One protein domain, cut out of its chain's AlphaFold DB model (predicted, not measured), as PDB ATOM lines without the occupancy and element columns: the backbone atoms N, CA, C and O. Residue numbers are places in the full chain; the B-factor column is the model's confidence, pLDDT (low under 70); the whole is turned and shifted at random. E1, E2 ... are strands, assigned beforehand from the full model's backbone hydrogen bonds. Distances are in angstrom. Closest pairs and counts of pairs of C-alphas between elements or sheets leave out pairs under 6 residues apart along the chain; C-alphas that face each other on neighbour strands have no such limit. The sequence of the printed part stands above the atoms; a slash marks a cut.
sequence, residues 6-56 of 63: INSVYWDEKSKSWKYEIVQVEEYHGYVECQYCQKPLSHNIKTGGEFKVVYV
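AT A GLANCE: This is residues 6 to 56 of the 63 residues of an uncharacterized protein of Thaumarchaeota archaeon (UniProt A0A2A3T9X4). A three-strand antiparallel sheet, E3-E4-E5, is joined by a two-strand hairpin, E1-E2, which meets it with its open end while its turn, residues 13 to 16, reaches away. The 51 printed residues hold five strands, E1 to E5 in chain order, and no named helix: all strand. The whole is only just compact, close to loose, radius of gyration of the C-alphas 11.8 A, and flat, spanning 33 by 31 by 13 A.

IN THESE COORDINATES: E3 is residues 27 to 33, E4 40 to 47 (18.2 A) and E5 50 to 55, ending at C-alpha 55 (22.171, 47.945, 48.449). E1 is 6 to 12, from C-alpha 6 (14.316, 48.544, 44.060); E2 is 17 to 24 (22.4 A).

HOW THE PARTS SIT: E3, E4 and E5 form a meander, each strand the antiparallel neighbour of the one before. N 29 and O 44 are 2.9 A apart; N 43 and O 54, 2.8 A. In the hairpin E1 and E2, N 8 and O 21 are 2.8 A apart. The closest C-alphas of E1 and E5, Ser 8 and Tyr 55, are 5.4 A apart. E1 and E3 are apart.

THE WHOLE: The C-alphas farthest apart, Tyr 36 and Gly 49, are 32.7 A apart. The printed part has no cut and no long link; no printed residue is under 70 in pLDDT.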
ATOM      1  N   ILE A   6      12.888  48.224  44.068       97.88
ATOM      2  CA  ILE A   6      14.316  48.544  44.060       97.88
ATOM      3  C   ILE A   6      15.079  47.402  43.398       97.88
ATOM      4  O   ILE A   6      14.942  46.247  43.795       97.88
ATOM      5  N   ASN A   7      15.934  47.730  42.425       97.50
ATOM      6  CA  ASN A   7      16.891  46.789  41.849       97.50
ATOM      7  C   ASN A   7      18.108  46.642  42.777       97.50
ATOM      8  O   ASN A   7      19.106  47.356  42.636       97.50
ATOM      9  N   SER A   8      17.971  45.761  43.764       97.62
ATOM     10  CA  SER A   8      18.972  45.483  44.789       97.62
ATOM     11  C   SER A   8      20.147  44.704  44.205       97.62
ATOM     12  O   SER A   8      19.972  43.888  43.302       97.62
ATOM     13  N   VAL A   9      21.346  44.934  44.735       97.56
ATOM     14  CA  VAL A   9      22.557  44.170  44.432       97.56
ATOM     15  C   VAL A   9      23.047  43.458  45.690       97.56
ATOM     16  O   VAL A   9      23.126  44.053  46.765       97.56
ATOM     17  N   TYR A  10      23.405  42.183  45.558       95.94
ATOM     18  CA  TYR A  10      23.917  41.364  46.656       95.94
ATOM     19  C   TYR A  10      25.039  40.442  46.177       95.94
ATOM     20  O   TYR A  10      25.152  40.130  44.988       95.94
ATOM     21  N   TRP A  11      25.905  40.032  47.101       96.75
ATOM     22  CA  TRP A  11      26.965  39.073  46.814       96.75
ATOM     23  C   TRP A  11      26.416  37.650  46.936       96.75
ATOM     24  O   TRP A  11      25.978  37.244  48.012       96.75
ATOM     25  N   ASP A  12      26.424  36.895  45.837       97.62
ATOM     26  CA  ASP A  12      26.052  35.484  45.845       97.62
ATOM     27  C   ASP A  12      27.285  34.613  46.097       97.62
ATOM     28  O   ASP A  12      28.151  34.446  45.232       97.62
ATOM     29  N   GLU A  13      27.339  34.012  47.281       97.94
ATOM     30  CA  GLU A  13      28.454  33.165  47.704       97.94
ATOM     31  C   GLU A  13      28.635  31.919  46.831       97.94
ATOM     32  O   GLU A  13      29.762  31.454  46.649       97.94
ATOM     33  N   LYS A  14      27.548  31.382  46.263       97.75
ATOM     34  CA  LYS A  14      27.594  30.154  45.460       97.75
ATOM     35  C   LYS A  14      28.292  30.380  44.122       97.75
ATOM     36  O   LYS A  14      29.138  29.582  43.731       97.75
ATOM     37  N   SER A  15      27.935  31.449  43.415       97.94
ATOM     38  CA  SER A  15      28.555  31.806  42.137       97.94
ATOM     39  C   SER A  15      29.765  32.728  42.277       97.94
ATOM     40  O   SER A  15      30.400  33.021  41.264       97.94
ATOM     41  N   LYS A  16      30.079  33.192  43.496       98.00
ATOM     42  CA  LYS A  16      31.139  34.174  43.777       98.00
ATOM     43  C   LYS A  16      31.017  35.406  42.878       98.00
ATOM     44  O   LYS A  16      31.991  35.858  42.276       98.00
ATOM     45  N   SER A  17      29.796  35.921  42.737       97.38
ATOM     46  CA  SER A  17      29.512  37.068  41.876       97.38
ATOM     47  C   SER A  17      28.419  37.959  42.452       97.38
ATOM     48  O   SER A  17      27.562  37.510  43.211       97.38
ATOM     49  N   TRP A  18      28.435  39.233  42.065       96.38
ATOM     50  CA  TRP A  18      27.342  40.152  42.361       96.38
ATOM     51  C   TRP A  18      26.115  39.794  41.519       96.38
ATOM     52  O   TRP A  18      26.211  39.643  40.296       96.38
ATOM     53  N   LYS A  19      24.962  39.676  42.172       97.94
ATOM     54  CA  LYS A  19      23.662  39.404  41.557       97.94
ATOM     55  C   LYS A  19      22.696  40.541  41.837       97.94
ATOM     56  O   LYS A  19      22.919  41.348  42.735       97.94
ATOM     57  N   TYR A  20      21.644  40.583  41.030       97.62
ATOM     58  CA  TYR A  20      20.578  41.564  41.139       97.62
ATOM     59  C   TYR A  20      19.265  40.871  41.448       97.62
ATOM     60  O   TYR A  20      18.985  39.801  40.903       97.62
ATOM     61  N   GLU A  21      18.460  41.514  42.277       97.19
ATOM     62  CA  GLU A  21      17.091  41.105  42.558       97.19
ATOM     63  C   GLU A  21      16.187  42.333  42.669       97.19
ATOM     64  O   GLU A  21      16.585  43.378  43.186       97.19
ATOM     65  N   ILE A  22      14.951  42.206  42.187       97.94
ATOM     66  CA  ILE A  22      13.933  43.234  42.395       97.94
ATOM     67  C   ILE A  22      13.295  43.010  43.763       97.94
ATOM     68  O   ILE A  22      12.681  41.973  44.008       97.94
ATOM     69  N   VAL A  23      13.411  44.002  44.641       97.88
ATOM     70  CA  VAL A  23      12.799  44.000  45.969       97.88
ATOM     71  C   VAL A  23      11.586  44.920  45.967       97.88
ATOM     72  O   VAL A  23      11.704  46.102  45.648       97.88
ATOM     73  N   GLN A  24      10.426  44.381  46.342       98.12
ATOM     74  CA  GLN A  24       9.192  45.151  46.514       98.12
ATOM     75  C   GLN A  24       9.235  45.942  47.824       98.12
ATOM     76  O   GLN A  24       9.677  45.414  48.847       98.12
ATOM     77  N   VAL A  25       8.781  47.194  47.797       98.19
ATOM     78  CA  VAL A  25       8.820  48.120  48.937       98.19
ATOM     79  C   VAL A  25       7.422  48.253  49.536       98.19
ATOM     80  O   VAL A  25       6.515  48.761  48.883       98.19
ATOM     81  N   GLU A  26       7.256  47.827  50.788       98.31
ATOM     82  CA  GLU A  26       6.018  48.035  51.552       98.31
ATOM     83  C   GLU A  26       6.024  49.415  52.223       98.31
ATOM     84  O   GLU A  26       5.059  50.168  52.121       98.31
ATOM     85  N   GLU A  27       7.139  49.772  52.871       98.12
ATOM     86  CA  GLU A  27       7.355  51.086  53.488       98.12
ATOM     87  C   GLU A  27       8.762  51.603  53.142       98.12
ATOM     88  O   GLU A  27       9.731  50.840  53.112       98.12
ATOM     89  N   TYR A  28       8.886  52.907  52.866       98.06
ATOM     90  CA  TYR A  28      10.148  53.546  52.478       98.06
ATOM     91  C   TYR A  28      10.626  54.529  53.546       98.06
ATOM     92  O   TYR A  28       9.907  55.468  53.890       98.06
ATOM     93  N   HIS A  29      11.864  54.358  54.014       97.88
ATOM     94  CA  HIS A  29      12.436  55.124  55.131       97.88
ATOM     95  C   HIS A  29      13.684  55.931  54.754       97.88
ATOM     96  O   HIS A  29      14.361  56.472  55.625       97.88
ATOM     97  N   GLY A  30      13.993  56.040  53.461       97.38
ATOM     98  CA  GLY A  30      15.104  56.843  52.961       97.38
ATOM     99  C   GLY A  30      16.260  56.012  52.423       97.38
ATOM    100  O   GLY A  30      16.130  54.819  52.147       97.38
ATOM    101  N   TYR A  31      17.389  56.679  52.214       97.44
ATOM    102  CA  TYR A  31      18.540  56.125  51.518       97.44
ATOM    103  C   TYR A  31      19.837  56.775  51.991       97.44
ATOM    104  O   TYR A  31      19.827  57.870  52.553       97.44
ATOM    105  N   VAL A  32      20.951  56.089  51.752       97.69
ATOM    106  CA  VAL A  32      22.297  56.648  51.922       97.69
ATOM    107  C   VAL A  32      22.852  56.987  50.549       97.69
ATOM    108  O   VAL A  32      22.776  56.177  49.626       97.69
ATOM    109  N   GLU A  33      23.427  58.175  50.411       96.31
ATOM    110  CA  GLU A  33      24.008  58.653  49.159       96.31
ATOM    111  C   GLU A  33      25.494  58.316  49.027       96.31
ATOM    112  O   GLU A  33      26.276  58.363  49.981       96.31
ATOM    113  N   CYS A  34      25.908  58.051  47.791       95.19
ATOM    114  CA  CYS A  34      27.309  58.086  47.415       95.19
ATOM    115  C   CYS A  34      27.833  59.518  47.529       95.19
ATOM    116  O   CYS A  34      27.341  60.414  46.848       95.19
ATOM    117  N   GLN A  35      28.912  59.712  48.283       94.62
ATOM    118  CA  GLN A  35      29.531  61.029  48.475       94.62
ATOM    119  C   GLN A  35      30.083  61.657  47.180       94.62
ATOM    120  O   GLN A  35      30.338  62.854  47.139       94.62
ATOM    121  N   TYR A  36      30.267  60.867  46.116       93.25
ATOM    122  CA  TYR A  36      30.808  61.347  44.841       93.25
ATOM    123  C   TYR A  36      29.730  61.699  43.819       93.25
ATOM    124  O   TYR A  36      29.781  62.768  43.223       93.25
ATOM    125  N   CYS A  37      28.780  60.791  43.573       94.56
ATOM    126  CA  CYS A  37      27.753  60.999  42.549       94.56
ATOM    127  C   CYS A  37      26.390  61.417  43.109       94.56
ATOM    128  O   CYS A  37      25.483  61.641  42.313       94.56
ATOM    129  N   GLN A  38      26.237  61.482  44.439       94.69
ATOM    130  CA  GLN A  38      24.993  61.832  45.145       94.69
ATOM    131  C   GLN A  38      23.794  60.947  44.763       94.69
ATOM    132  O   GLN A  38      22.638  61.298  44.967       94.69
ATOM    133  N   LYS A  39      24.063  59.761  44.202       94.31
ATOM    134  CA  LYS A  39      23.049  58.739  43.931       94.31
ATOM    135  C   LYS A  39      22.965  57.759  45.103       94.31
ATOM    136  O   LYS A  39      23.973  57.573  45.790       94.31
ATOM    137  N   PRO A  40      21.815  57.096  45.310       95.56
ATOM    138  CA  PRO A  40      21.672  56.092  46.357       95.56
ATOM    139  C   PRO A  40      22.723  54.973  46.259       95.56
ATOM    140  O   PRO A  40      23.028  54.488  45.170       95.56
ATOM    141  N   LEU A  41      23.267  54.573  47.409       96.31
ATOM    142  CA  LEU A  41      24.064  53.356  47.620       96.31
ATOM    143  C   LEU A  41      23.254  52.272  48.323       96.31
ATOM    144  O   LEU A  41      23.481  51.082  48.104       96.31
ATOM    145  N   SER A  42      22.316  52.686  49.167       97.62
ATOM    146  CA  SER A  42      21.401  51.792  49.854       97.62
ATOM    147  C   SER A  42      20.074  52.472  50.139       97.62
ATOM    148  O   SER A  42      19.999  53.698  50.179       97.62
ATOM    149  N   HIS A  43      19.043  51.671  50.369       98.19
ATOM    150  CA  HIS A  43      17.728  52.117  50.807       98.19
ATOM    151  C   HIS A  43      17.326  51.385  52.084       98.19
ATOM    152  O   HIS A  43      17.558  50.183  52.216       98.19
ATOM    153  N   ASN A  44      16.682  52.111  52.995       98.19
ATOM    154  CA  ASN A  44      16.071  51.563  54.197       98.19
ATOM    155  C   ASN A  44      14.587  51.352  53.912       98.19
ATOM    156  O   ASN A  44      13.852  52.321  53.701       98.19
ATOM    157  N   ILE A  45      14.154  50.095  53.872       98.31
ATOM    158  CA  ILE A  45      12.788  49.731  53.495       98.31
ATOM    159  C   ILE A  45      12.215  48.690  54.447       98.31
ATOM    160  O   ILE A  45      12.959  47.948  55.088       98.31
ATOM    161  N   LYS A  46      10.890  48.600  54.481       98.12
ATOM    162  CA  LYS A  46      10.184  47.425  54.981       98.12
ATOM    163  C   LYS A  46       9.700  46.579  53.813       98.12
ATOM    164  O   LYS A  46       9.218  47.118  52.814       98.12
ATOM    165  N   THR A  47       9.860  45.269  53.922       97.19
ATOM    166  CA  THR A  47       9.391  44.305  52.924       97.19
ATOM    167  C   THR A  47       9.320  42.914  53.540       97.19
ATOM    168  O   THR A  47      10.197  42.539  54.319       97.19
ATOM    169  N   GLY A  48       8.264  42.157  53.241       95.44
ATOM    170  CA  GLY A  48       7.985  40.903  53.936       95.44
ATOM    171  C   GLY A  48       7.715  41.111  55.429       95.44
ATOM    172  O   GLY A  48       8.005  40.223  56.224       95.44
ATOM    173  N   GLY A  49       7.224  42.291  55.831       96.94
ATOM    174  CA  GLY A  49       7.006  42.643  57.235       96.94
ATOM    175  C   GLY A  49       8.260  43.025  58.034       96.94
ATOM    176  O   GLY A  49       8.118  43.470  59.174       96.94
ATOM    177  N   GLU A  50       9.462  42.930  57.457       97.56
ATOM    178  CA  GLU A  50      10.733  43.210  58.137       97.56
ATOM    179  C   GLU A  50      11.432  44.457  57.589       97.56
ATOM    180  O   GLU A  50      11.409  44.733  56.387       97.56
ATOM    181  N   PHE A  51      12.098  45.197  58.477       97.38
ATOM    182  CA  PHE A  51      12.969  46.304  58.094       97.38
ATOM    183  C   PHE A  51      14.319  45.775  57.630       97.38
ATOM    184  O   PHE A  51      14.984  45.032  58.352       97.38
ATOM    185  N   LYS A  52      14.763  46.211  56.453       96.44
ATOM    186  CA  LYS A  52      16.072  45.847  55.921       96.44
ATOM    187  C   LYS A  52      16.714  46.979  55.135       96.44
ATOM    188  O   LYS A  52      16.048  47.847  54.570       96.44
ATOM    189  N   VAL A  53      18.040  46.927  55.092       97.81
ATOM    190  CA  VAL A  53      18.858  47.762  54.215       97.81
ATOM    191  C   VAL A  53      19.119  46.971  52.940       97.81
ATOM    192  O   VAL A  53      19.661  45.870  53.003       97.81
ATOM    193  N   VAL A  54      18.745  47.523  51.789       97.88
ATOM    194  CA  VAL A  54      19.085  46.958  50.475       97.88
ATOM    195  C   VAL A  54      20.124  47.835  49.800       97.88
ATOM    196  O   VAL A  54      20.033  49.059  49.868       97.88
ATOM    197  N   TYR A  55      21.114  47.225  49.157       97.75
ATOM    198  CA  TYR A  55      22.171  47.945  48.449       97.75
ATOM    199  C   TYR A  55      21.838  48.032  46.969       97.75
ATOM    200  O   TYR A  55      21.198  47.143  46.423       97.75
ATOM    201  N   VAL A  56      22.293  49.083  46.298       97.00
ATOM    202  CA  VAL A  56      22.150  49.226  44.845       97.00
ATOM    203  C   VAL A  56      23.517  49.441  44.217       97.00
ATOM    204  O   VAL A  56      24.455  49.924  44.858       97.00
TER     205      VAL A  56